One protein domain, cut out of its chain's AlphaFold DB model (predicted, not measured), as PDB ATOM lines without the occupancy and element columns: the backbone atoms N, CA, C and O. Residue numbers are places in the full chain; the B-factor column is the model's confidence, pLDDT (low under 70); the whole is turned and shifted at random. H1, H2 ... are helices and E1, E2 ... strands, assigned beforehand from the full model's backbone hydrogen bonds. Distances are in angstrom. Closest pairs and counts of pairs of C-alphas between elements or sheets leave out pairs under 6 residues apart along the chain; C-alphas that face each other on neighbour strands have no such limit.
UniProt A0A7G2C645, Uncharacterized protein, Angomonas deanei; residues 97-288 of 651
ATOM      1  N   LEU A  97     165.281 116.625 178.747       94.38
ATOM      2  CA  LEU A  97     165.330 117.941 179.381       94.38
ATOM      3  C   LEU A  97     164.111 118.805 179.050       94.38
ATOM      4  O   LEU A  97     163.595 119.461 179.949       94.38
ATOM      5  N   LEU A  98     163.591 118.769 177.817       93.62
ATOM      6  CA  LEU A  98     162.337 119.449 177.465       93.62
ATOM      7  C   LEU A  98     161.186 118.983 178.371       93.62
ATOM      8  O   LEU A  98     160.485 119.796 178.974       93.62
ATOM      9  N   ARG A  99     161.009 117.663 178.498       93.44
ATOM     10  CA  ARG A  99     159.941 117.071 179.321       93.44
ATOM     11  C   ARG A  99     160.096 117.454 180.794       93.44
ATOM     12  O   ARG A  99     159.110 117.807 181.438       93.44
ATOM     13  N   LYS A 100     161.330 117.455 181.312       93.81
ATOM     14  CA  LYS A 100     161.647 117.926 182.670       93.81
ATOM     15  C   LYS A 100     161.367 119.426 182.834       93.81
ATOM     16  O   LYS A 100     160.755 119.822 183.824       93.81
ATOM     17  N   HIS A 101     161.735 120.257 181.860       93.69
ATOM     18  CA  HIS A 101     161.506 121.703 181.888       93.69
ATOM     19  C   HIS A 101     160.016 122.052 181.950       93.69
ATOM     20  O   HIS A 101     159.625 122.853 182.794       93.69
ATOM     21  N   ILE A 102     159.167 121.378 181.167       90.88
ATOM     22  CA  ILE A 102     157.705 121.573 181.212       90.88
ATOM     23  C   ILE A 102     157.130 121.291 182.617       90.88
ATOM     24  O   ILE A 102     156.133 121.895 183.025       90.88
ATOM     25  N   MET A 103     157.752 120.386 183.380       89.75
ATOM     26  CA  MET A 103     157.318 120.049 184.736       89.75
ATOM     27  C   MET A 103     157.816 121.041 185.787       89.75
ATOM     28  O   MET A 103     157.007 121.543 186.563       89.75
ATOM     29  N   VAL A 104     159.124 121.306 185.835       91.19
ATOM     30  CA  VAL A 104     159.751 122.009 186.971       91.19
ATOM     31  C   VAL A 104     160.356 123.372 186.631       91.19
ATOM     32  O   VAL A 104     160.779 124.071 187.544       91.19
ATOM     33  N   GLY A 105     160.400 123.766 185.355       90.50
ATOM     34  CA  GLY A 105     160.980 125.042 184.931       90.50
ATOM     35  C   GLY A 105     162.497 125.102 185.133       90.50
ATOM     36  O   GLY A 105     162.998 125.957 185.859       90.50
ATOM     37  N   LEU A 106     163.234 124.176 184.507       92.19
ATOM     38  CA  LEU A 106     164.703 124.125 184.568       92.19
ATOM     39  C   LEU A 106     165.335 125.493 184.262       92.19
ATOM     40  O   LEU A 106     164.968 126.122 183.272       92.19
ATOM     41  N   GLY A 107     166.300 125.915 185.083       88.00
ATOM     42  CA  GLY A 107     167.026 127.178 184.928       88.00
ATOM     43  C   GLY A 107     166.403 128.382 185.630       88.00
ATOM     44  O   GLY A 107     167.146 129.326 185.903       88.00
ATOM     45  N   GLY A 108     165.108 128.333 185.962       91.00
ATOM     46  CA  GLY A 108     164.400 129.388 186.687       91.00
ATOM     47  C   GLY A 108     164.580 129.325 188.205       91.00
ATOM     48  O   GLY A 108     165.232 128.418 188.739       91.00
ATOM     49  N   THR A 109     163.977 130.287 188.903       92.12
ATOM     50  CA  THR A 109     163.967 130.354 190.368       92.12
ATOM     51  C   THR A 109     162.606 129.983 190.950       92.12
ATOM     52  O   THR A 109     161.561 130.093 190.306       92.12
ATOM     53  N   MET A 110     162.611 129.492 192.187       90.56
ATOM     54  CA  MET A 110     161.401 129.238 192.962       90.56
ATOM     55  C   MET A 110     161.644 129.479 194.449       90.56
ATOM     56  O   MET A 110     162.749 129.287 194.952       90.56
ATOM     57  N   MET A 111     160.587 129.848 195.171       91.12
ATOM     58  CA  MET A 111     160.636 129.956 196.628       91.12
ATOM     59  C   MET A 111     160.494 128.573 197.261       91.12
ATOM     60  O   MET A 111     159.531 127.848 196.991       91.12
ATOM     61  N   ALA A 112     161.428 128.218 198.137       89.00
ATOM     62  CA  ALA A 112     161.453 126.927 198.803       89.00
ATOM     63  C   ALA A 112     161.695 127.088 200.307       89.00
ATOM     64  O   ALA A 112     162.530 127.874 200.747       89.00
ATOM     65  N   LYS A 113     160.954 126.331 201.119       87.94
ATOM     66  CA  LYS A 113     161.095 126.344 202.580       87.94
ATOM     67  C   LYS A 113     162.154 125.347 203.008       87.94
ATOM     68  O   LYS A 113     162.094 124.188 202.600       87.94
ATOM     69  N   ILE A 114     163.082 125.766 203.858       87.31
ATOM     70  CA  ILE A 114     164.104 124.869 204.406       87.31
ATOM     71  C   ILE A 114     163.430 123.862 205.347       87.31
ATOM     72  O   ILE A 114     162.768 124.244 206.310       87.31
ATOM     73  N   VAL A 115     163.601 122.568 205.073       84.50
ATOM     74  CA  VAL A 115     163.114 121.481 205.939       84.50
ATOM     75  C   VAL A 115     164.233 120.981 206.837       84.50
ATOM     76  O   VAL A 115     164.045 120.780 208.034       84.50
ATOM     77  N   ARG A 116     165.407 120.744 206.248       82.12
ATOM     78  CA  ARG A 116     166.561 120.188 206.951       82.12
ATOM     79  C   ARG A 116     167.839 120.619 206.258       82.12
ATOM     80  O   ARG A 116     167.959 120.419 205.058       82.12
ATOM     81  N   SER A 117     168.809 121.113 207.015       81.75
ATOM     82  CA  SER A 117     170.150 121.396 206.505       81.75
ATOM     83  C   SER A 117     171.195 120.516 207.189       81.75
ATOM     84  O   SER A 117     171.022 120.107 208.341       81.75
ATOM     85  N   SER A 118     172.230 120.125 206.448       78.06
ATOM     86  CA  SER A 118     173.330 119.288 206.922       78.06
ATOM     87  C   SER A 118     174.574 119.494 206.061       78.06
ATOM     88  O   SER A 118     174.466 119.910 204.912       78.06
ATOM     89  N   ALA A 119     175.736 119.049 206.546       74.25
ATOM     90  CA  ALA A 119     176.982 119.068 205.772       74.25
ATOM     91  C   ALA A 119     176.929 118.263 204.451       74.25
ATOM     92  O   ALA A 119     177.773 118.449 203.582       74.25
ATOM     93  N   LYS A 120     175.957 117.351 204.288       74.88
ATOM     94  CA  LYS A 120     175.753 116.587 203.041       74.88
ATOM     95  C   LYS A 120     174.854 117.314 202.032       74.88
ATOM     96  O   LYS A 120     174.780 116.899 200.877       74.88
ATOM     97  N   GLY A 121     174.173 118.375 202.455       84.38
ATOM     98  CA  GLY A 121     173.209 119.118 201.656       84.38
ATOM     99  C   GLY A 121     171.977 119.548 202.447       84.38
ATOM    100  O   GLY A 121     171.732 119.086 203.572       84.38
ATOM    101  N   THR A 122     171.181 120.410 201.818       85.50
ATOM    102  CA  THR A 122     169.951 120.984 202.367       85.50
ATOM    103  C   THR A 122     168.730 120.481 201.602       85.50
ATOM    104  O   THR A 122     168.676 120.528 200.375       85.50
ATOM    105  N   VAL A 123     167.735 119.997 202.342       87.00
ATOM    106  CA  VAL A 123     166.425 119.593 201.836       87.00
ATOM    107  C   VAL A 123     165.458 120.753 202.004       87.00
ATOM    108  O   VAL A 123     165.269 121.276 203.107       87.00
ATOM    109  N   PHE A 124     164.801 121.095 200.908       88.06
ATOM    110  CA  PHE A 124     163.762 122.096 200.833       88.06
ATOM    111  C   PHE A 124     162.426 121.453 200.461       88.06
ATOM    112  O   PHE A 124     162.362 120.413 199.801       88.06
ATOM    113  N   ASN A 125     161.345 122.110 200.854       88.19
ATOM    114  CA  ASN A 125     160.005 121.783 200.407       88.19
ATOM    115  C   ASN A 125     159.422 122.968 199.645       88.19
ATOM    116  O   ASN A 125     159.424 124.102 200.131       88.19
ATOM    117  N   THR A 126     158.920 122.694 198.450       85.94
ATOM    118  CA  THR A 126     158.209 123.667 197.619       85.94
ATOM    119  C   THR A 126     156.710 123.378 197.700       85.94
ATOM    120  O   THR A 126     156.287 122.442 198.377       85.94
ATOM    121  N   ALA A 127     155.875 124.163 197.020       79.00
ATOM    122  CA  ALA A 127     154.434 123.900 197.002       79.00
ATOM    123  C   ALA A 127     154.076 122.527 196.392       79.00
ATOM    124  O   ALA A 127     153.061 121.946 196.769       79.00
ATOM    125  N   SER A 128     154.912 122.009 195.482       82.00
ATOM    126  CA  SER A 128     154.577 120.839 194.656       82.00
ATOM    127  C   SER A 128     155.654 119.749 194.622       82.00
ATOM    128  O   SER A 128     155.383 118.647 194.151       82.00
ATOM    129  N   TRP A 129     156.869 120.032 195.098       87.94
ATOM    130  CA  TRP A 129     158.031 119.150 194.953       87.94
ATOM    131  C   TRP A 129     158.938 119.176 196.184       87.94
ATOM    132  O   TRP A 129     159.136 120.221 196.810       87.94
ATOM    133  N   THR A 130     159.571 118.037 196.470       90.56
ATOM    134  CA  THR A 130     160.728 117.988 197.371       90.56
ATOM    135  C   THR A 130     161.968 118.421 196.597       90.56
ATOM    136  O   THR A 130     162.230 117.890 195.517       90.56
ATOM    137  N   ALA A 131     162.717 119.377 197.138       90.00
ATOM    138  CA  ALA A 131     163.910 119.928 196.512       90.00
ATOM    139  C   ALA A 131     165.164 119.644 197.356       90.00
ATOM    140  O   ALA A 131     165.109 119.618 198.584       90.00
ATOM    141  N   LEU A 132     166.302 119.412 196.706       89.69
ATOM    142  CA  LEU A 132     167.557 119.023 197.344       89.69
ATOM    143  C   LEU A 132     168.725 119.826 196.767       89.69
ATOM    144  O   LEU A 132     169.025 119.718 195.577       89.69
ATOM    145  N   ALA A 133     169.424 120.561 197.629       87.38
ATOM    146  CA  ALA A 133     170.713 121.167 197.321       87.38
ATOM    147  C   ALA A 133     171.838 120.293 197.878       87.38
ATOM    148  O   ALA A 133     172.036 120.194 199.091       87.38
ATOM    149  N   VAL A 134     172.543 119.602 196.986       80.56
ATOM    150  CA  VAL A 134     173.591 118.634 197.334       80.56
ATOM    151  C   VAL A 134     174.875 119.380 197.693       80.56
ATOM    152  O   VAL A 134     175.300 120.250 196.942       80.56
ATOM    153  N   LEU A 135     175.508 119.031 198.821       75.88
ATOM    154  CA  LEU A 135     176.741 119.674 199.317       75.88
ATOM    155  C   LEU A 135     176.622 121.193 199.565       75.88
ATOM    156  O   LEU A 135     177.627 121.902 199.582       75.88
ATOM    157  N   GLU A 136     175.406 121.691 199.789       81.06
ATOM    158  CA  GLU A 136     175.151 123.080 200.169       81.06
ATOM    159  C   GLU A 136     174.537 123.145 201.566       81.06
ATOM    160  O   GLU A 136     173.486 122.551 201.832       81.06
ATOM    161  N   ASP A 137     175.202 123.881 202.454       76.44
ATOM    162  CA  ASP A 137     174.696 124.215 203.778       76.44
ATOM    163  C   ASP A 137     174.024 125.590 203.711       76.44
ATOM    164  O   ASP A 137     174.689 126.624 203.646       76.44
ATOM    165  N   ALA A 138     172.694 125.588 203.664       67.00
ATOM    166  CA  ALA A 138     171.875 126.791 203.746       67.00
ATOM    167  C   ALA A 138     171.312 126.960 205.168       67.00
ATOM    168  O   ALA A 138     170.130 127.273 205.332       67.00
ATOM    169  N   ALA A 139     172.120 126.683 206.202       61.78
ATOM    170  CA  ALA A 139     171.727 126.868 207.592       61.78
ATOM    171  C   ALA A 139     171.117 128.268 207.814       61.78
ATOM    172  O   ALA A 139     171.725 129.276 207.436       61.78
ATOM    173  N   PRO A 140     169.927 128.359 208.434       57.28
ATOM    174  CA  PRO A 140     169.313 129.643 208.729       57.28
ATOM    175  C   PRO A 140     170.204 130.423 209.701       57.28
ATOM    176  O   PRO A 140     170.621 129.893 210.735       57.28
ATOM    177  N   GLN A 141     170.483 131.695 209.394       51.31
ATOM    178  CA  GLN A 141     171.060 132.602 210.387       51.31
ATOM    179  C   GLN A 141     170.114 132.655 211.598       51.31
ATOM    180  O   GLN A 141     168.893 132.635 211.440       51.31
ATOM    181  N   ALA A 142     170.683 132.619 212.806       39.69
ATOM    182  CA  ALA A 142     169.955 132.381 214.049       39.69
ATOM    183  C   ALA A 142     168.693 133.261 214.180       39.69
ATOM    184  O   ALA A 142     168.798 134.473 214.343       39.69
ATOM    185  N   GLY A 143     167.512 132.631 214.134       46.38
ATOM    186  CA  GLY A 143     166.222 133.284 214.395       46.38
ATOM    187  C   GLY A 143     165.040 132.827 213.534       46.38
ATOM    188  O   GLY A 143     163.908 133.022 213.961       46.38
ATOM    189  N   ASP A 144     165.265 132.187 212.382       48.47
ATOM    190  CA  ASP A 144     164.210 132.039 211.362       48.47
ATOM    191  C   ASP A 144     163.898 130.567 211.021       48.47
ATOM    192  O   ASP A 144     164.247 130.028 209.969       48.47
ATOM    193  N   SER A 145     163.249 129.861 211.953       43.97
ATOM    194  CA  SER A 145     162.742 128.504 211.718       43.97
ATOM    195  C   SER A 145     161.523 128.553 210.788       43.97
ATOM    196  O   SER A 145     160.383 128.627 211.247       43.97
ATOM    197  N   GLY A 146     161.775 128.538 209.479       56.75
ATOM    198  CA  GLY A 146     160.741 128.572 208.440       56.75
ATOM    199  C   GLY A 146     161.005 129.545 207.291       56.75
ATOM    200  O   GLY A 146     160.089 129.774 206.496       56.75
ATOM    201  N   SER A 147     162.212 130.111 207.187       70.00
ATOM    202  CA  SER A 147     162.562 131.027 206.103       70.00
ATOM    203  C   SER A 147     162.393 130.356 204.733       70.00
ATOM    204  O   SER A 147     162.889 129.256 204.461       70.00
ATOM    205  N   SER A 148     161.605 131.008 203.877       80.69
ATOM    206  CA  SER A 148     161.533 130.668 202.457       80.69
ATOM    207  C   SER A 148     162.735 131.308 201.779       80.69
ATOM    208  O   SER A 148     162.920 132.517 201.895       80.69
ATOM    209  N   LEU A 149     163.532 130.510 201.083       88.06
ATOM    210  CA  LEU A 149     164.680 130.971 200.321       88.06
ATOM    211  C   LEU A 149     164.380 130.847 198.829       88.06
ATOM    212  O   LEU A 149     163.726 129.893 198.401       88.06
ATOM    213  N   GLU A 150     164.863 131.801 198.044       90.25
ATOM    214  CA  GLU A 150     164.859 131.674 196.593       90.25
ATOM    215  C   GLU A 150     165.962 130.702 196.168       90.25
ATOM    216  O   GLU A 150     167.130 130.864 196.524       90.25
ATOM    217  N   VAL A 151     165.584 129.663 195.430       92.25
ATOM    218  CA  VAL A 151     166.500 128.634 194.938       92.25
ATOM    219  C   VAL A 151     166.379 128.508 193.428       92.25
ATOM    220  O   VAL A 151     165.292 128.658 192.867       92.25
ATOM    221  N   ARG A 152     167.491 128.200 192.759       94.25
ATOM    222  CA  ARG A 152     167.525 127.971 191.311       94.25
ATOM    223  C   ARG A 152     167.380 126.488 190.993       94.25
ATOM    224  O   ARG A 152     168.052 125.654 191.598       94.25
ATOM    225  N   VAL A 153     166.528 126.161 190.025       94.69
ATOM    226  CA  VAL A 153     166.224 124.783 189.611       94.69
ATOM    227  C   VAL A 153     167.288 124.257 188.652       94.69
ATOM    228  O   VAL A 153     167.454 124.800 187.561       94.69
ATOM    229  N   LEU A 154     167.975 123.176 189.033       93.88
ATOM    230  CA  LEU A 154     169.079 122.589 188.264       93.88
ATOM    231  C   LEU A 154     168.675 121.350 187.461       93.88
ATOM    232  O   LEU A 154     169.037 121.239 186.299       93.88
ATOM    233  N   ASN A 155     167.971 120.401 188.078       95.00
ATOM    234  CA  ASN A 155     167.541 119.152 187.439       95.00
ATOM    235  C   ASN A 155     166.307 118.580 188.158       95.00
ATOM    236  O   ASN A 155     166.020 118.940 189.298       95.00
ATOM    237  N   TYR A 156     165.606 117.650 187.518       94.31
ATOM    238  CA  TYR A 156     164.592 116.807 188.142       94.31
ATOM    239  C   TYR A 156     165.002 115.334 188.043       94.31
ATOM    240  O   TYR A 156     165.111 114.810 186.937       94.31
ATOM    241  N   ASP A 157     165.206 114.684 189.189       91.25
ATOM    242  CA  ASP A 157     165.484 113.251 189.292       91.25
ATOM    243  C   ASP A 157     164.170 112.468 189.172       91.25
ATOM    244  O   ASP A 157     163.300 112.507 190.054       91.25
ATOM    245  N   VAL A 158     164.016 111.758 188.054       90.38
ATOM    246  CA  VAL A 158     162.801 110.994 187.736       90.38
ATOM    247  C   VAL A 158     162.690 109.732 188.589       90.38
ATOM    248  O   VAL A 158     161.578 109.260 188.877       90.38
ATOM    249  N   GLU A 159     163.822 109.161 188.994       87.69
ATOM    250  CA  GLU A 159     163.863 107.922 189.755       87.69
ATOM    251  C   GLU A 159     163.346 108.135 191.169       87.69
ATOM    252  O   GLU A 159     162.427 107.416 191.590       87.69
ATOM    253  N   HIS A 160     163.883 109.160 191.833       87.06
ATOM    254  CA  HIS A 160     163.625 109.501 193.230       87.06
ATOM    255  C   HIS A 160     162.541 110.563 193.414       87.06
ATOM    256  O   HIS A 160     162.082 110.757 194.538       87.06
ATOM    257  N   HIS A 161     162.080 111.208 192.335       88.69
ATOM    258  CA  HIS A 161     161.058 112.259 192.370       88.69
ATOM    259  C   HIS A 161     161.489 113.476 193.210       88.69
ATOM    260  O   HIS A 161     160.713 114.033 193.987       88.69
ATOM    261  N   VAL A 162     162.740 113.904 193.033       90.75
ATOM    262  CA  VAL A 162     163.347 115.033 193.755       90.75
ATOM    263  C   VAL A 162     163.854 116.066 192.754       90.75
ATOM    264  O   VAL A 162     164.383 115.724 191.700       90.75
ATOM    265  N   VAL A 163     163.688 117.348 193.069       93.19
ATOM    266  CA  VAL A 163     164.232 118.450 192.266       93.19
ATOM    267  C   VAL A 163     165.594 118.844 192.825       93.19
ATOM    268  O   VAL A 163     165.704 119.217 193.989       93.19
ATOM    269  N   HIS A 164     166.641 118.794 192.013       93.25
ATOM    270  CA  HIS A 164     167.939 119.333 192.398       93.25
ATOM    271  C   HIS A 164     167.937 120.850 192.243       93.25
ATOM    272  O   HIS A 164     167.570 121.371 191.188       93.25
ATOM    273  N   VAL A 165     168.353 121.553 193.293       93.38
ATOM    274  CA  VAL A 165     168.376 123.019 193.343       93.38
ATOM    275  C   VAL A 165     169.707 123.526 193.888       93.38
ATOM    276  O   VAL A 165     170.440 122.775 194.527       93.38
ATOM    277  N   THR A 166     170.008 124.803 193.665       91.38
ATOM    278  CA  THR A 166     171.085 125.518 194.364       91.38
ATOM    279  C   THR A 166     170.530 126.745 195.071       91.38
ATOM    280  O   THR A 166     169.657 127.444 194.551       91.38
ATOM    281  N   ALA A 167     171.036 126.978 196.275       89.69
ATOM    282  CA  ALA A 167     170.730 128.106 197.140       89.69
ATOM    283  C   ALA A 167     171.887 129.121 197.202       89.69
ATOM    284  O   ALA A 167     171.833 130.071 197.982       89.69
ATOM    285  N   LYS A 168     172.954 128.927 196.412       88.62
ATOM    286  CA  LYS A 168     174.111 129.829 196.391       88.62
ATOM    287  C   LYS A 168     173.686 131.224 195.914       88.62
ATOM    288  O   LYS A 168     173.277 131.338 194.757       88.62
ATOM    289  N   PRO A 169     173.835 132.279 196.741       86.12
ATOM    290  CA  PRO A 169     173.333 133.616 196.422       86.12
ATOM    291  C   PRO A 169     173.816 134.124 195.063       86.12
ATOM    292  O   PRO A 169     173.011 134.576 194.258       86.12
ATOM    293  N   ASP A 170     175.104 133.946 194.768       87.06
ATOM    294  CA  ASP A 170     175.711 134.419 193.524       87.06
ATOM    295  C   ASP A 170     175.115 133.741 192.276       87.06
ATOM    296  O   ASP A 170     174.938 134.380 191.243       87.06
ATOM    297  N   VAL A 171     174.795 132.446 192.363       87.81
ATOM    298  CA  VAL A 171     174.248 131.658 191.242       87.81
ATOM    299  C   VAL A 171     172.764 131.957 191.037       87.81
ATOM    300  O   VAL A 171     172.282 131.972 189.902       87.81
ATOM    301  N   VAL A 172     172.037 132.198 192.133       90.38
ATOM    302  CA  VAL A 172     170.621 132.584 192.108       90.38
ATOM    303  C   VAL A 172     170.474 133.995 191.538       90.38
ATOM    304  O   VAL A 172     169.705 134.173 190.600       90.38
ATOM    305  N   GLN A 173     171.268 134.964 192.007       89.19
ATOM    306  CA  GLN A 173     171.241 136.355 191.532       89.19
ATOM    307  C   GLN A 173     171.613 136.501 190.051       89.19
ATOM    308  O   GLN A 173     171.065 137.360 189.370       89.19
ATOM    309  N   ARG A 174     172.506 135.651 189.527       90.31
ATOM    310  CA  ARG A 174     172.839 135.616 188.092       90.31
ATOM    311  C   ARG A 174     171.784 134.911 187.232       90.31
ATOM    312  O   ARG A 174     172.019 134.716 186.038       90.31
ATOM    313  N   THR A 175     170.662 134.461 187.788       90.56
ATOM    314  CA  THR A 175     169.583 133.874 186.983       90.56
ATOM    315  C   THR A 175     168.886 134.979 186.182       90.56
ATOM    316  O   THR A 175     168.554 136.008 186.764       90.56
ATOM    317  N   PRO A 176     168.647 134.805 184.869       88.38
ATOM    318  CA  PRO A 176     167.890 135.772 184.081       88.38
ATOM    319  C   PRO A 176     166.516 136.042 184.710       88.38
ATOM    320  O   PRO A 176     165.754 135.105 184.948       88.38
ATOM    321  N   ALA A 177     166.217 137.312 184.991       79.25
ATOM    322  CA  ALA A 177     165.013 137.708 185.724       79.25
ATOM    323  C   ALA A 177     163.733 137.635 184.874       79.25
ATOM    324  O   ALA A 177     162.646 137.387 185.395       79.25
ATOM    325  N   ASP A 178     163.855 137.851 183.565       84.12
ATOM    326  CA  ASP A 178     162.740 137.897 182.627       84.12
ATOM    327  C   ASP A 178     163.044 137.152 181.315       84.12
ATOM    328  O   ASP A 178     164.165 136.711 181.022       84.12
ATOM    329  N   HIS A 179     161.998 136.978 180.506       84.88
ATOM    330  CA  HIS A 179     162.101 136.291 179.220       84.88
ATOM    331  C   HIS A 179     163.043 137.027 178.254       84.88
ATOM    332  O   HIS A 179     163.818 136.395 177.540       84.88
ATOM    333  N   THR A 180     163.030 138.358 178.272       86.50
ATOM    334  CA  THR A 180     163.889 139.227 177.458       86.50
ATOM    335  C   THR A 180     165.371 139.029 177.763       86.50
ATOM    336  O   THR A 180     166.145 138.778 176.838       86.50
ATOM    337  N   THR A 181     165.762 139.023 179.039       87.12
ATOM    338  CA  THR A 181     167.140 138.733 179.465       87.12
ATOM    339  C   THR A 181     167.521 137.295 179.134       87.12
ATOM    340  O   THR A 181     168.644 137.036 178.711       87.12
ATOM    341  N   THR A 182     166.584 136.350 179.264       87.75
ATOM    342  CA  THR A 182     166.813 134.940 178.910       87.75
ATOM    343  C   THR A 182     167.123 134.780 177.422       87.75
ATOM    344  O   THR A 182     168.109 134.140 177.062       87.75
ATOM    345  N   VAL A 183     166.326 135.399 176.547       89.38
ATOM    346  CA  VAL A 183     166.551 135.396 175.094       89.38
ATOM    347  C   VAL A 183     167.873 136.079 174.756       89.38
ATOM    348  O   VAL A 183     168.679 135.509 174.022       89.38
ATOM    349  N   ALA A 184     168.141 137.255 175.332       89.12
ATOM    350  CA  ALA A 184     169.397 137.971 175.124       89.12
ATOM    351  C   ALA A 184     170.602 137.096 175.507       89.12
ATOM    352  O   ALA A 184     171.518 136.930 174.702       89.12
ATOM    353  N   ALA A 185     170.558 136.456 176.677       89.38
ATOM    354  CA  ALA A 185     171.592 135.546 177.156       89.38
ATOM    355  C   ALA A 185     171.787 134.336 176.224       89.38
ATOM    356  O   ALA A 185     172.915 134.023 175.850       89.38
ATOM    357  N   LEU A 186     170.707 133.688 175.780       89.44
ATOM    358  CA  LEU A 186     170.781 132.526 174.886       89.44
ATOM    359  C   LEU A 186     171.333 132.870 173.498       89.44
ATOM    360  O   LEU A 186     171.977 132.030 172.878       89.44
ATOM    361  N   THR A 187     171.116 134.095 173.013       89.19
ATOM    362  CA  THR A 187     171.613 134.537 171.697       89.19
ATOM    363  C   THR A 187     173.099 134.899 171.665       89.19
ATOM    364  O   THR A 187     173.663 134.993 170.575       89.19
ATOM    365  N   GLN A 188     173.745 135.071 172.824       89.00
ATOM    366  CA  GLN A 188     175.173 135.408 172.911       89.00
ATOM    367  C   GLN A 188     176.089 134.263 172.470       89.00
ATOM    368  O   GLN A 188     177.191 134.504 171.981       89.00
ATOM    369  N   LEU A 189     175.650 133.015 172.646       87.19
ATOM    370  CA  LEU A 189     176.448 131.829 172.350       87.19
ATOM    371  C   LEU A 189     175.801 131.014 171.234       87.19
ATOM    372  O   LEU A 189     174.592 130.796 171.216       87.19
ATOM    373  N   GLN A 190     176.628 130.538 170.308       86.75
ATOM    374  CA  GLN A 190     176.200 129.671 169.217       86.75
ATOM    375  C   GLN A 190     176.746 128.259 169.427       86.75
ATOM    376  O   GLN A 190     177.719 128.044 170.151       86.75
ATOM    377  N   ALA A 191     176.123 127.278 168.778       86.44
ATOM    378  CA  ALA A 191     176.689 125.938 168.737       86.44
ATOM    379  C   ALA A 191     178.087 125.984 168.081       86.44
ATOM    380  O   ALA A 191     178.280 126.642 167.058       86.44
ATOM    381  N   GLY A 192     179.063 125.331 168.707       84.62
ATOM    382  CA  GLY A 192     180.486 125.390 168.380       84.62
ATOM    383  C   GLY A 192     181.295 126.407 169.196       84.62
ATOM    384  O   GLY A 192     182.523 126.338 169.180       84.62
ATOM    385  N   SER A 193     180.663 127.328 169.937       88.00
ATOM    386  CA  SER A 193     181.383 128.258 170.819       88.00
ATOM    387  C   SER A 193     182.082 127.513 171.961       88.00
ATOM    388  O   SER A 193     181.496 126.625 172.580       88.00
ATOM    389  N   GLN A 194     183.322 127.899 172.266       90.44
ATOM    390  CA  GLN A 194     184.055 127.406 173.432       90.44
ATOM    391  C   GLN A 194     183.897 128.375 174.599       90.44
ATOM    392  O   GLN A 194     184.135 129.574 174.450       90.44
ATOM    393  N   VAL A 195     183.500 127.856 175.757       92.19
ATOM    394  CA  VAL A 195     183.247 128.637 176.972       92.19
ATOM    395  C   VAL A 195     183.760 127.908 178.206       92.19
ATOM    396  O   VAL A 195     183.860 126.684 178.232       92.19
ATOM    397  N   ASN A 196     184.066 128.667 179.253       93.62
ATOM    398  CA  ASN A 196     184.377 128.108 180.563       93.62
ATOM    399  C   ASN A 196     183.089 128.006 181.375       93.62
ATOM    400  O   ASN A 196     182.401 129.008 181.565       93.62
ATOM    401  N   ALA A 197     182.776 126.806 181.855       93.81
ATOM    402  CA  ALA A 197     181.570 126.546 182.624       93.81
ATOM    403  C   ALA A 197     181.910 126.096 184.052       93.81
ATOM    404  O   ALA A 197     182.850 125.325 184.265       93.81
ATOM    405  N   HIS A 198     181.142 126.570 185.034       94.25
ATOM    406  CA  HIS A 198     181.301 126.222 186.446       94.25
ATOM    407  C   HIS A 198     180.413 125.032 186.799       94.25
ATOM    408  O   HIS A 198     179.207 125.069 186.589       94.25
ATOM    409  N   VAL A 199     180.976 123.970 187.363       93.31
ATOM    410  CA  VAL A 199     180.210 122.751 187.660       93.31
ATOM    411  C   VAL A 199     179.347 122.954 188.907       93.31
ATOM    412  O   VAL A 199     179.874 123.142 190.004       93.31
ATOM    413  N   LEU A 200     178.024 122.880 188.751       90.94
ATOM    414  CA  LEU A 200     177.052 122.991 189.844       90.94
ATOM    415  C   LEU A 200     176.642 121.621 190.392       90.94
ATOM    416  O   LEU A 200     176.521 121.455 191.603       90.94
ATOM    417  N   LEU A 201     176.460 120.636 189.511       90.94
ATOM    418  CA  LEU A 201     176.081 119.269 189.865       90.94
ATOM    419  C   LEU A 201     176.916 118.282 189.047       90.94
ATOM    420  O   LEU A 201     176.973 118.388 187.825       90.94
ATOM    421  N   SER A 202     177.563 117.326 189.714       87.69
ATOM    422  CA  SER A 202     178.515 116.409 189.071       87.69
ATOM    423  C   SER A 202     177.858 115.325 188.223       87.69
ATOM    424  O   SER A 202     178.455 114.871 187.254       87.69
ATOM    425  N   THR A 203     176.665 114.865 188.599       88.75
ATOM    426  CA  THR A 203     175.964 113.788 187.893       88.75
ATOM    427  C   THR A 203     174.457 113.881 188.112       88.75
ATOM    428  O   THR A 203     174.003 114.312 189.175       88.75
ATOM    429  N   THR A 204     173.697 113.486 187.099       89.69
ATOM    430  CA  THR A 204     172.236 113.388 187.084       89.69
ATOM    431  C   THR A 204     171.808 111.971 186.710       89.69
ATOM    432  O   THR A 204     172.614 111.165 186.245       89.69
ATOM    433  N   ASP A 205     170.515 111.691 186.848       88.19
ATOM    434  CA  ASP A 205     169.855 110.483 186.346       88.19
ATOM    435  C   ASP A 205     169.978 110.299 184.818       88.19
ATOM    436  O   ASP A 205     169.879 109.179 184.324       88.19
ATOM    437  N   ASP A 206     170.274 111.370 184.071       87.06
ATOM    438  CA  ASP A 206     170.514 111.335 182.620       87.06
ATOM    439  C   ASP A 206     172.001 111.144 182.248       87.06
ATOM    440  O   ASP A 206     172.377 111.332 181.090       87.06
ATOM    441  N   ASN A 207     172.868 110.807 183.214       88.38
ATOM    442  CA  ASN A 207     174.326 110.682 183.041       88.38
ATOM    443  C   ASN A 207     175.009 111.960 182.508       88.38
ATOM    444  O   ASN A 207     175.983 111.892 181.754       88.38
ATOM    445  N   CYS A 208     174.519 113.137 182.902       91.31
ATOM    446  CA  CYS A 208     175.133 114.424 182.571       91.31
ATOM    447  C   CYS A 208     175.452 115.240 183.831       91.31
ATOM    448  O   CYS A 208     174.977 114.947 184.927       91.31
ATOM    449  N   ALA A 209     176.311 116.245 183.697       93.25
ATOM    450  CA  ALA A 209     176.600 117.207 184.757       93.25
ATOM    451  C   ALA A 209     175.855 118.516 184.473       93.25
ATOM    452  O   ALA A 209     175.646 118.870 183.314       93.25
ATOM    453  N   VAL A 210     175.478 119.263 185.508       95.31
ATOM    454  CA  VAL A 210     174.877 120.596 185.341       95.31
ATOM    455  C   VAL A 210     175.949 121.641 185.591       95.31
ATOM    456  O   VAL A 210     176.610 121.625 186.633       95.31
ATOM    457  N   VAL A 211     176.120 122.548 184.637       95.38
ATOM    458  CA  VAL A 211     177.117 123.614 184.680       95.38
ATOM    459  C   VAL A 211     176.460 124.987 184.530       95.38
ATOM    460  O   VAL A 211     175.435 125.137 183.873       95.38
ATOM    461  N   GLU A 212     177.053 126.000 185.143       95.19
ATOM    462  CA  GLU A 212     176.705 127.407 184.983       95.19
ATOM    463  C   GLU A 212     177.627 128.035 183.933       95.19
ATOM    464  O   GLU A 212     178.852 127.974 184.063       95.19
ATOM    465  N   ILE A 213     177.046 128.651 182.903       95.19
ATOM    466  CA  ILE A 213     177.780 129.392 181.876       95.19
ATOM    467  C   ILE A 213     177.528 130.888 182.110       95.19
ATOM    468  O   ILE A 213     176.391 131.335 181.926       95.19
ATOM    469  N   PRO A 214     178.538 131.662 182.544       92.31
ATOM    470  CA  PRO A 214     178.388 133.093 182.782       92.31
ATOM    471  C   PRO A 214     178.287 133.861 181.455       92.31
ATOM    472  O   PRO A 214     179.032 133.593 180.514       92.31
ATOM    473  N   ILE A 215     177.375 134.832 181.389       92.00
ATOM    474  CA  ILE A 215     177.087 135.654 180.208       92.00
ATOM    475  C   ILE A 215     177.016 137.121 180.626       92.00
ATOM    476  O   ILE A 215     176.354 137.475 181.600       92.00
ATOM    477  N   VAL A 216     177.696 137.988 179.879       90.19
ATOM    478  CA  VAL A 216     177.679 139.436 180.114       90.19
ATOM    479  C   VAL A 216     176.834 140.090 179.031       90.19
ATOM    480  O   VAL A 216     177.102 139.913 177.844       90.19
ATOM    481  N   LEU A 217     175.806 140.827 179.443       87.62
ATOM    482  CA  LEU A 217     174.900 141.557 178.562       87.62
ATOM    483  C   LEU A 217     175.110 143.066 178.727       87.62
ATOM    484  O   LEU A 217     175.455 143.537 179.812       87.62
ATOM    485  N   GLN A 218     174.902 143.816 177.644       82.38
ATOM    486  CA  GLN A 218     174.904 145.279 177.654       82.38
ATOM    487  C   GLN A 218     173.481 145.782 177.430       82.38
ATOM    488  O   GLN A 218     172.881 145.477 176.397       82.38
ATOM    489  N   GLU A 219     172.961 146.561 178.372       75.50
ATOM    490  CA  GLU A 219     171.665 147.227 178.252       75.50
ATOM    491  C   GLU A 219     171.861 148.730 178.501       75.50
ATOM    492  O   GLU A 219     171.954 149.201 179.632       75.50
ATOM    493  N   GLY A 220     172.013 149.499 177.418       75.75
ATOM    494  CA  GLY A 220     172.349 150.923 177.509       75.75
ATOM    495  C   GLY A 220     173.767 151.157 178.049       75.75
ATOM    496  O   GLY A 220     174.736 150.758 177.407       75.75
ATOM    497  N   GLU A 221     173.882 151.829 179.200       66.69
ATOM    498  CA  GLU A 221     175.157 152.091 179.898       66.69
ATOM    499  C   GLU A 221     175.468 151.064 181.007       66.69
ATOM    500  O   GLU A 221     176.573 151.073 181.553       66.69
ATOM    501  N   GLU A 222     174.538 150.159 181.334       79.06
ATOM    502  CA  GLU A 222     174.695 149.187 182.421       79.06
ATOM    503  C   GLU A 222     175.096 147.794 181.906       79.06
ATOM    504  O   GLU A 222     174.622 147.302 180.875       79.06
ATOM    505  N   THR A 223     176.002 147.140 182.639       84.88
ATOM    506  CA  THR A 223     176.448 145.767 182.368       84.88
ATOM    507  C   THR A 223     175.717 144.783 183.269       84.88
ATOM    508  O   THR A 223     175.889 144.809 184.489       84.88
ATOM    509  N   ILE A 224     174.954 143.872 182.670       86.56
ATOM    510  CA  ILE A 224     174.197 142.846 183.390       86.56
ATOM    511  C   ILE A 224     174.985 141.535 183.361       86.56
ATOM    512  O   ILE A 224     175.313 141.005 182.296       86.56
ATOM    513  N   HIS A 225     175.277 140.993 184.543       89.19
ATOM    514  CA  HIS A 225     175.908 139.684 184.703       89.19
ATOM    515  C   HIS A 225     174.834 138.608 184.872       89.19
ATOM    516  O   HIS A 225     174.275 138.439 185.953       89.19
ATOM    517  N   ALA A 226     174.564 137.866 183.802       91.44
ATOM    518  CA  ALA A 226     173.623 136.754 183.788       91.44
ATOM    519  C   ALA A 226     174.362 135.412 183.675       91.44
ATOM    520  O   ALA A 226     175.572 135.342 183.455       91.44
ATOM    521  N   SER A 227     173.639 134.312 183.831       93.38
ATOM    522  CA  SER A 227     174.168 132.966 183.631       93.38
ATOM    523  C   SER A 227     173.086 132.030 183.114       93.38
ATOM    524  O   SER A 227     171.939 132.073 183.560       93.38
ATOM    525  N   VAL A 228     173.449 131.141 182.198       94.62
ATOM    526  CA  VAL A 228     172.542 130.130 181.638       94.62
ATOM    527  C   VAL A 228     173.039 128.747 182.038       94.62
ATOM    528  O   VAL A 228     174.247 128.514 182.129       94.62
ATOM    529  N   LEU A 229     172.114 127.822 182.297       95.81
ATOM    530  CA  LEU A 229     172.483 126.442 182.589       95.81
ATOM    531  C   LEU A 229     172.941 125.723 181.317       95.81
ATOM    532  O   LEU A 229     172.282 125.778 180.276       95.81
ATOM    533  N   GLY A 230     174.058 125.016 181.430       95.44
ATOM    534  CA  GLY A 230     174.526 124.035 180.465       95.44
ATOM    535  C   GLY A 230     174.388 122.624 181.029       95.44
ATOM    536  O   GLY A 230     174.692 122.378 182.195       95.44
ATOM    537  N   TYR A 231     173.967 121.684 180.194       96.44
ATOM    538  CA  TYR A 231     173.990 120.259 180.511       96.44
ATOM    539  C   TYR A 231     175.196 119.630 179.828       96.44
ATOM    540  O   TYR A 231     175.270 119.545 178.603       96.44
ATOM    541  N   TYR A 232     176.179 119.260 180.636       94.38
ATOM    542  CA  TYR A 232     177.481 118.798 180.196       94.38
ATOM    543  C   TYR A 232     177.501 117.275 180.040       94.38
ATOM    544  O   TYR A 232     177.417 116.526 181.017       94.38
ATOM    545  N   ILE A 233     177.640 116.822 178.792       92.19
ATOM    546  CA  ILE A 233     177.833 115.415 178.436       92.19
ATOM    547  C   ILE A 233     179.317 115.082 178.595       92.19
ATOM    548  O   ILE A 233     180.136 115.382 177.719       92.19
ATOM    549  N   TYR A 234     179.654 114.458 179.723       87.62
ATOM    550  CA  TYR A 234     181.003 113.964 180.000       87.62
ATOM    551  C   TYR A 234     181.213 112.515 179.530       87.62
ATOM    552  O   TYR A 234     182.352 112.110 179.331       87.62
ATOM    553  N   GLN A 235     180.148 111.741 179.294       83.62
ATOM    554  CA  GLN A 235     180.228 110.370 178.773       83.62
ATOM    555  C   GLN A 235     179.541 110.256 177.412       83.62
ATOM    556  O   GLN A 235     178.328 110.420 177.301       83.62
ATOM    557  N   TRP A 236     180.323 109.950 176.375       81.81
ATOM    558  CA  TRP A 236     179.822 109.748 175.017       81.81
ATOM    559  C   TRP A 236     179.748 108.250 174.676       81.81
ATOM    560  O   TRP A 236     180.729 107.542 174.894       81.81
ATOM    561  N   PRO A 237     178.640 107.750 174.089       66.88
ATOM    562  CA  PRO A 237     178.442 106.317 173.824       66.88
ATOM    563  C   PRO A 237     179.506 105.642 172.938       66.88
ATOM    564  O   PRO A 237     179.639 104.424 172.974       66.88
ATOM    565  N   ASN A 238     180.255 106.420 172.146       61.22
ATOM    566  CA  ASN A 238     181.191 105.924 171.130       61.22
ATOM    567  C   ASN A 238     182.674 106.193 171.462       61.22
ATOM    568  O   ASN A 238     183.532 105.973 170.606       61.22
ATOM    569  N   GLU A 239     183.001 106.688 172.660       62.66
ATOM    570  CA  GLU A 239     184.391 106.944 173.066       62.66
ATOM    571  C   GLU A 239     184.954 105.789 173.911       62.66
ATOM    572  O   GLU A 239     184.324 105.307 174.850       62.66
ATOM    573  N   ALA A 240     186.168 105.338 173.573       46.09
ATOM    574  CA  ALA A 240     186.820 104.179 174.193       46.09
ATOM    575  C   ALA A 240     187.270 104.409 175.654       46.09
ATOM    576  O   ALA A 240     187.607 103.454 176.352       46.09
ATOM    577  N   GLN A 241     187.282 105.661 176.123       56.25
ATOM    578  CA  GLN A 241     187.586 106.038 177.503       56.25
ATOM    579  C   GLN A 241     186.366 106.712 178.130       56.25
ATOM    580  O   GLN A 241     185.951 107.784 177.706       56.25
ATOM    581  N   GLN A 242     185.807 106.093 179.170       58.94
ATOM    582  CA  GLN A 242     184.771 106.718 179.988       58.94
ATOM    583  C   GLN A 242     185.403 107.829 180.833       58.94
ATOM    584  O   GLN A 242     186.227 107.552 181.705       58.94
ATOM    585  N   ALA A 243     185.023 109.084 180.589       70.75
ATOM    586  CA  ALA A 243     185.450 110.181 181.446       70.75
ATOM    587  C   ALA A 243     184.749 110.100 182.815       70.75
ATOM    588  O   ALA A 243     183.570 109.738 182.922       70.75
ATOM    589  N   SER A 244     185.488 110.437 183.872       80.81
ATOM    590  CA  SER A 244     184.948 110.539 185.227       80.81
ATOM    591  C   SER A 244     184.035 111.765 185.366       80.81
ATOM    592  O   SER A 244     184.319 112.789 184.738       80.81
ATOM    593  N   PRO A 245     183.001 111.715 186.226       86.62
ATOM    594  CA  PRO A 245     182.166 112.877 186.515       86.62
ATOM    595  C   PRO A 245     183.004 114.084 186.967       86.62
ATOM    596  O   PRO A 245     183.946 113.915 187.749       86.62
ATOM    597  N   PRO A 246     182.679 115.304 186.509       89.25
ATOM    598  CA  PRO A 246     183.408 116.503 186.897       89.25
ATOM    599  C   PRO A 246     183.173 116.855 188.371       89.25
ATOM    600  O   PRO A 246     182.108 116.605 188.938       89.25
ATOM    601  N   VAL A 247     184.169 117.482 188.996       87.94
ATOM    602  CA  VAL A 247     184.103 117.875 190.411       87.94
ATOM    603  C   VAL A 247     183.261 119.144 190.565       87.94
ATOM    604  O   VAL A 247     183.505 120.139 189.880       87.94
ATOM    605  N   VAL A 248     182.292 119.135 191.484       87.69
ATOM    606  CA  VAL A 248     181.465 120.314 191.801       87.69
ATOM    607  C   VAL A 248     182.351 121.486 192.236       87.69
ATOM    608  O   VAL A 248     183.248 121.324 193.060       87.69
ATOM    609  N   GLY A 249     182.104 122.670 191.680       85.25
ATOM    610  CA  GLY A 249     182.882 123.888 191.918       85.25
ATOM    611  C   GLY A 249     184.108 124.067 191.015       85.25
ATOM    612  O   GLY A 249     184.695 125.147 191.021       85.25
ATOM    613  N   SER A 250     184.491 123.061 190.220       89.88
ATOM    614  CA  SER A 250     185.558 123.211 189.220       89.88
ATOM    615  C   SER A 250     185.097 124.010 187.993       89.88
ATOM    616  O   SER A 250     183.900 124.095 187.705       89.88
ATOM    617  N   ILE A 251     186.059 124.601 187.278       92.31
ATOM    618  CA  ILE A 251     185.840 125.283 185.998       92.31
ATOM    619  C   ILE A 251     186.322 124.360 184.889       92.31
ATOM    620  O   ILE A 251     187.465 123.902 184.916       92.31
ATOM    621  N   VAL A 252     185.455 124.103 183.917       91.44
ATOM    622  CA  VAL A 252     185.724 123.180 182.818       91.44
ATOM    623  C   VAL A 252     185.570 123.918 181.485       91.44
ATOM    624  O   VAL A 252     184.526 124.540 181.269       91.44
ATOM    625  N   PRO A 253     186.567 123.863 180.581       91.56
ATOM    626  CA  PRO A 253     186.400 124.351 179.220       91.56
ATOM    627  C   PRO A 253     185.489 123.392 178.452       91.56
ATOM    628  O   PRO A 253     185.733 122.184 178.409       91.56
ATOM    629  N   VAL A 254     184.427 123.925 177.859       91.69
ATOM    630  CA  VAL A 254     183.416 123.150 177.139       91.69
ATOM    631  C   VAL A 254     183.076 123.797 175.801       91.69
ATOM    632  O   VAL A 254     183.123 125.016 175.644       91.69
ATOM    633  N   THR A 255     182.703 122.967 174.838       91.88
ATOM    634  CA  THR A 255     182.151 123.354 173.543       91.88
ATOM    635  C   THR A 255     180.630 123.249 173.607       91.88
ATOM    636  O   THR A 255     180.090 122.250 174.088       91.88
ATOM    637  N   VAL A 256     179.922 124.266 173.121       92.25
ATOM    638  CA  VAL A 256     178.456 124.255 173.030       92.25
ATOM    639  C   VAL A 256     178.021 123.336 171.887       92.25
ATOM    640  O   VAL A 256     178.239 123.648 170.724       92.25
ATOM    641  N   GLU A 257     177.392 122.207 172.199       89.75
ATOM    642  CA  GLU A 257     176.864 121.257 171.205       89.75
ATOM    643  C   GLU A 257     175.457 121.642 170.745       89.75
ATOM    644  O   GLU A 257     175.115 121.497 169.575       89.75
ATOM    645  N   PHE A 258     174.633 122.150 171.663       91.12
ATOM    646  CA  PHE A 258     173.280 122.620 171.385       91.12
ATOM    647  C   PHE A 258     173.072 124.001 171.988       91.12
ATOM    648  O   PHE A 258     173.217 124.191 173.197       91.12
ATOM    649  N   ALA A 259     172.670 124.929 171.125       90.69
ATOM    650  CA  ALA A 259     172.127 126.225 171.488       90.69
ATOM    651  C   ALA A 259     170.786 126.403 170.768       90.69
ATOM    652  O   ALA A 259     170.714 126.125 169.566       90.69
ATOM    653  N   PRO A 260     169.728 126.854 171.459       88.06
ATOM    654  CA  PRO A 260     168.426 127.030 170.839       88.06
ATOM    655  C   PRO A 260     168.479 128.130 169.748       88.06
ATOM    656  O   PRO A 260     168.766 129.291 170.045       88.06
ATOM    657  N   PRO A 261     168.215 127.794 168.469       81.38
ATOM    658  CA  PRO A 261     168.515 128.648 167.311       81.38
ATOM    659  C   PRO A 261     167.561 129.826 167.066       81.38
ATOM    660  O   PRO A 261     167.889 130.708 166.274       81.38
ATOM    661  N   PHE A 262     166.364 129.838 167.657       82.06
ATOM    662  CA  PHE A 262     165.368 130.890 167.423       82.06
ATOM    663  C   PHE A 262     164.481 131.125 168.646       82.06
ATOM    664  O   PHE A 262     164.304 130.233 169.472       82.06
ATOM    665  N   ALA A 263     163.877 132.318 168.699       79.62
ATOM    666  CA  ALA A 263     163.089 132.828 169.825       79.62
ATOM    667  C   ALA A 263     162.044 131.840 170.364       79.62
ATOM    668  O   ALA A 263     161.967 131.605 171.562       79.62
ATOM    669  N   ALA A 264     161.280 131.194 169.482       80.50
ATOM    670  CA  ALA A 264     160.237 130.272 169.921       80.50
ATOM    671  C   ALA A 264     160.779 128.997 170.602       80.50
ATOM    672  O   ALA A 264     160.053 128.348 171.351       80.50
ATOM    673  N   LEU A 265     162.051 128.634 170.376       86.88
ATOM    674  CA  LEU A 265     162.703 127.519 171.070       86.88
ATOM    675  C   LEU A 265     163.301 127.948 172.418       86.88
ATOM    676  O   LEU A 265     163.472 127.105 173.295       86.88
ATOM    677  N   HIS A 266     163.584 129.243 172.604       87.88
ATOM    678  CA  HIS A 266     164.085 129.797 173.871       87.88
ATOM    679  C   HIS A 266     163.083 129.622 175.010       87.88
ATOM    680  O   HIS A 266     163.494 129.409 176.142       87.88
ATOM    681  N   GLU A 267     161.783 129.653 174.710       83.25
ATOM    682  CA  GLU A 267     160.719 129.437 175.700       83.25
ATOM    683  C   GLU A 267     160.657 127.992 176.206       83.25
ATOM    684  O   GLU A 267     160.387 127.761 177.379       83.25
ATOM    685  N   VAL A 268     160.903 127.012 175.331       86.94
ATOM    686  CA  VAL A 268     160.752 125.584 175.663       86.94
ATOM    687  C   VAL A 268     162.065 124.918 176.077       86.94
ATOM    688  O   VAL A 268     162.045 123.890 176.754       86.94
ATOM    689  N   MET A 269     163.210 125.482 175.680       90.94
ATOM    690  CA  MET A 269     164.548 124.985 176.012       90.94
ATOM    691  C   MET A 269     165.504 126.139 176.362       90.94
ATOM    692  O   MET A 269     166.390 126.467 175.569       90.94
ATOM    693  N   PRO A 270     165.364 126.756 177.551       92.50
ATOM    694  CA  PRO A 270     166.201 127.876 177.987       92.50
ATOM    695  C   PRO A 270     167.558 127.421 178.562       92.50
ATOM    696  O   PRO A 270     167.975 127.845 179.639       92.50
ATOM    697  N   PHE A 271     168.245 126.507 177.877       94.75
ATOM    698  CA  PHE A 271     169.508 125.919 178.329       94.75
ATOM    699  C   PHE A 271     170.394 125.491 177.156       94.75
ATOM    700  O   PHE A 271     169.922 125.296 176.034       94.75
ATOM    701  N   PHE A 272     171.683 125.299 177.434       95.38
ATOM    702  CA  PHE A 272     172.658 124.754 176.489       95.38
ATOM    703  C   PHE A 272     172.916 123.265 176.749       95.38
ATOM    704  O   PHE A 272     172.788 122.797 177.880       95.38
ATOM    705  N   ILE A 273     173.345 122.521 175.729       94.88
ATOM    706  CA  ILE A 273     174.015 121.221 175.919       94.88
ATOM    707  C   ILE A 273     175.461 121.397 175.491       94.88
ATOM    708  O   ILE A 273     175.729 121.967 174.433       94.88
ATOM    709  N   VAL A 274     176.387 120.940 176.323       94.12
ATOM    710  CA  VAL A 274     177.821 121.185 176.154       94.12
ATOM    711  C   VAL A 274     178.625 119.895 176.284       94.12
ATOM    712  O   VAL A 274     178.168 118.917 176.877       94.12
ATOM    713  N   SER A 275     179.833 119.878 175.730       91.44
ATOM    714  CA  SER A 275     180.749 118.736 175.770       91.44
ATOM    715  C   SER A 275     182.207 119.196 175.877       91.44
ATOM    716  O   SER A 275     182.495 120.377 175.737       91.44
ATOM    717  N   GLN A 276     183.148 118.278 176.111       85.56
ATOM    718  CA  GLN A 276     184.591 118.575 176.065       85.56
ATOM    719  C   GLN A 276     185.224 118.308 174.688       85.56
ATOM    720  O   GLN A 276     186.445 118.370 174.534       85.56
ATOM    721  N   ARG A 277     184.423 117.987 173.667       74.62
ATOM    722  CA  ARG A 277     184.945 117.624 172.348       74.62
ATOM    723  C   ARG A 277     185.506 118.870 171.654       74.62
ATOM    724  O   ARG A 277     184.846 119.904 171.572       74.62
ATOM    725  N   GLN A 278     186.735 118.766 171.138       56.44
ATOM    726  CA  GLN A 278     187.384 119.845 170.372       56.44
ATOM    727  C   GLN A 278     186.862 119.950 168.932       56.44
ATOM    728  O   GLN A 278     186.992 120.993 168.299       56.44
ATOM    729  N   CYS A 279     186.259 118.877 168.414       47.84
ATOM    730  CA  CYS A 279     185.662 118.843 167.087       47.84
ATOM    731  C   CYS A 279     184.144 118.963 167.217       47.84
ATOM    732  O   CYS A 279     183.459 117.968 167.455       47.84
ATOM    733  N   PHE A 280     183.621 120.171 167.027       49.31
ATOM    734  CA  PHE A 280     182.209 120.351 166.729       49.31
ATOM    735  C   PHE A 280     181.965 119.804 165.319       49.31
ATOM    736  O   PHE A 280     182.458 120.361 164.335       49.31
ATOM    737  N   ALA A 281     181.260 118.676 165.206       44.69
ATOM    738  CA  ALA A 281     180.727 118.254 163.918       44.69
ATOM    739  C   ALA A 281     179.705 119.322 163.528       44.69
ATOM    740  O   ALA A 281     178.642 119.383 164.137       44.69
ATOM    741  N   HIS A 282     180.090 120.216 162.611       38.16
ATOM    742  CA  HIS A 282     179.304 121.382 162.220       38.16
ATOM    743  C   HIS A 282     177.834 120.983 162.085       38.16
ATOM    744  O   HIS A 282     177.492 120.192 161.205       38.16
ATOM    745  N   LEU A 283     176.962 121.505 162.951       39.88
ATOM    746  CA  LEU A 283     175.528 121.395 162.717       39.88
ATOM    747  C   LEU A 283     175.270 122.023 161.354       39.88
ATOM    748  O   LEU A 283     175.613 123.197 161.186       39.88
ATOM    749  N   PRO A 284     174.720 121.298 160.368       34.34
ATOM    750  CA  PRO A 284     174.283 121.907 159.125       34.34
ATOM    751  C   PRO A 284     173.457 123.132 159.498       34.34
ATOM    752  O   PRO A 284     172.513 123.025 160.284       34.34
ATOM    753  N   SER A 285     173.903 124.304 159.047       30.44
ATOM    754  CA  SER A 285     173.436 125.605 159.518       30.44
ATOM    755  C   SER A 285     171.916 125.599 159.654       30.44
ATOM    756  O   SER A 285     171.233 125.272 158.690       30.44
ATOM    757  N   ILE A 286     171.356 125.992 160.803       31.12
ATOM    758  CA  ILE A 286     169.902 125.930 161.100       31.12
ATOM    759  C   ILE A 286     169.069 126.952 160.278       31.12
ATOM    760  O   ILE A 286     167.916 127.264 160.557       31.12
ATOM    761  N   ARG A 287     169.616 127.430 159.160       27.20
ATOM    762  CA  ARG A 287     168.860 128.016 158.049       27.20
ATOM    763  C   ARG A 287     168.713 127.079 156.847       27.20
ATOM    764  O   ARG A 287     168.068 127.458 155.877       27.20
ATOM    765  N   SER A 288     169.223 125.851 156.918       30.75
ATOM    766  CA  SER A 288     169.092 124.866 155.851       30.75
ATOM    767  C   SER A 288     167.863 123.972 155.996       30.75
ATOM    768  O   SER A 288     167.523 123.335 155.028       30.75
TER     769      SER A 288
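This is residues 97 to 288 of the 651 residues of an uncharacterized protein of Angomonas deanei (UniProt A0A7G2C645). Two small closed barrels of five strands each sit side by side, E1 to E5 making one and E6 to E10 the other, with the short helix H2 packed on the outside of both. In the second barrel the long hairpin of E7 and E8 runs on beyond the ring, H3 packs on it and H4 on H3, while H1 packs on the first barrel. The printed part has 192 residues, with four named helices and ten named strands in the order H1 E1 E2 E3 E4 E5 H2 H3 E6 E7 E8 E9 H4 E10. The rings run E1 E2 E3 E5 E4 and E6 E7 E8 E10 E9, both mixed, and the class is mixed, helices and strands. The whole is compact, with a radius of gyration of the C-alphas of 17.0 A and spans of 57 by 48 by 28 A.

Begin at E8, residues 222 to 233. On one side lies E7, residues 209 to 219, antiparallel in a hairpin at 157 degrees; look for N 213 and O 228, 2.9 A apart. On the other side, beside residues 230 to 233, lies the parallel strand E10, residues 272 to 275, with N 231 and O 272 at 2.8 A. Next comes antiparallel E9, residues 251 to 258, with N 257 and O 273 at 2.8 A, then antiparallel E6, residues 194 to 201, with N 197 and O 252 at 2.9 A. The hairpin of E6 and E7 closes the barrel, N 198 and O 212 lying 2.9 A apart. E6, E7 and E8 form a meander, each the antiparallel neighbour of the one before; with E9, the antiparallel neighbour of E6, they form a Greek key. H3, residues 179 to 187, is on this barrel, outside it and over none of its strands, at a height of 4.2 A, only just above the sheet's level; its closest C-alphas to E7 are those of Ala 185 and Ile 215, 6.3 A. H4, residues 263 to 266, touches H3, the closest C-alphas being those of Val 183 and His 266, 6.2 A. The other barrel repeats the pattern with E1, residues 109 to 118, E2, residues 121 to 125, E3, residues 130 to 134, E4, residues 148 to 157, and E5, residues 162 to 166. E1, E2 and E3 form a meander, and with E4 a Greek key. E3 and E5 are parallel, with N 132 and O 163 at 2.8 A; E4 and E1 are antiparallel, with N 112 and O 149 at 2.9 A. H1, residues 97 to 104, is on this barrel, outside it; its closest C-alphas to E4 are those of Lys 100 and Tyr 156, 6.3 A. H2, residues 169 to 173, is on both barrels; look for the closest C-alphas to E4, Arg 152 and Val 172, 5.6 A, and to E8, Val 171 and Ser 227, 7.7 A. Every O i to N i+4 pair is within hydrogen-bond range in H2 and H3, 3 of 4 in H1, and H4 is too short for one.

Find C-alpha 97 at (165.330, 117.941, 179.381), where H1 begins. E8 starts at C-alpha 222, (174.695, 149.187, 182.421), and runs 34.2 A; E7 spans 31.1 A. E4 and E1 span 22.2 and 22.0 A; E4 bends by 78 degrees at residue 154 and E1 by 80 degrees at residue 115. E10 ends at C-alpha 275, (180.749, 118.736, 175.770).

The two C-alphas farthest apart, those of Gly 143 and Ser 288, are 59.2 A apart. The printed part has no cut. The links E3 to E4 and E8 to E9 are long. Mean pLDDT of the printed part is 82.8; residues 138 to 146, 221, 237 to 242 and 278 to 288 are under 70.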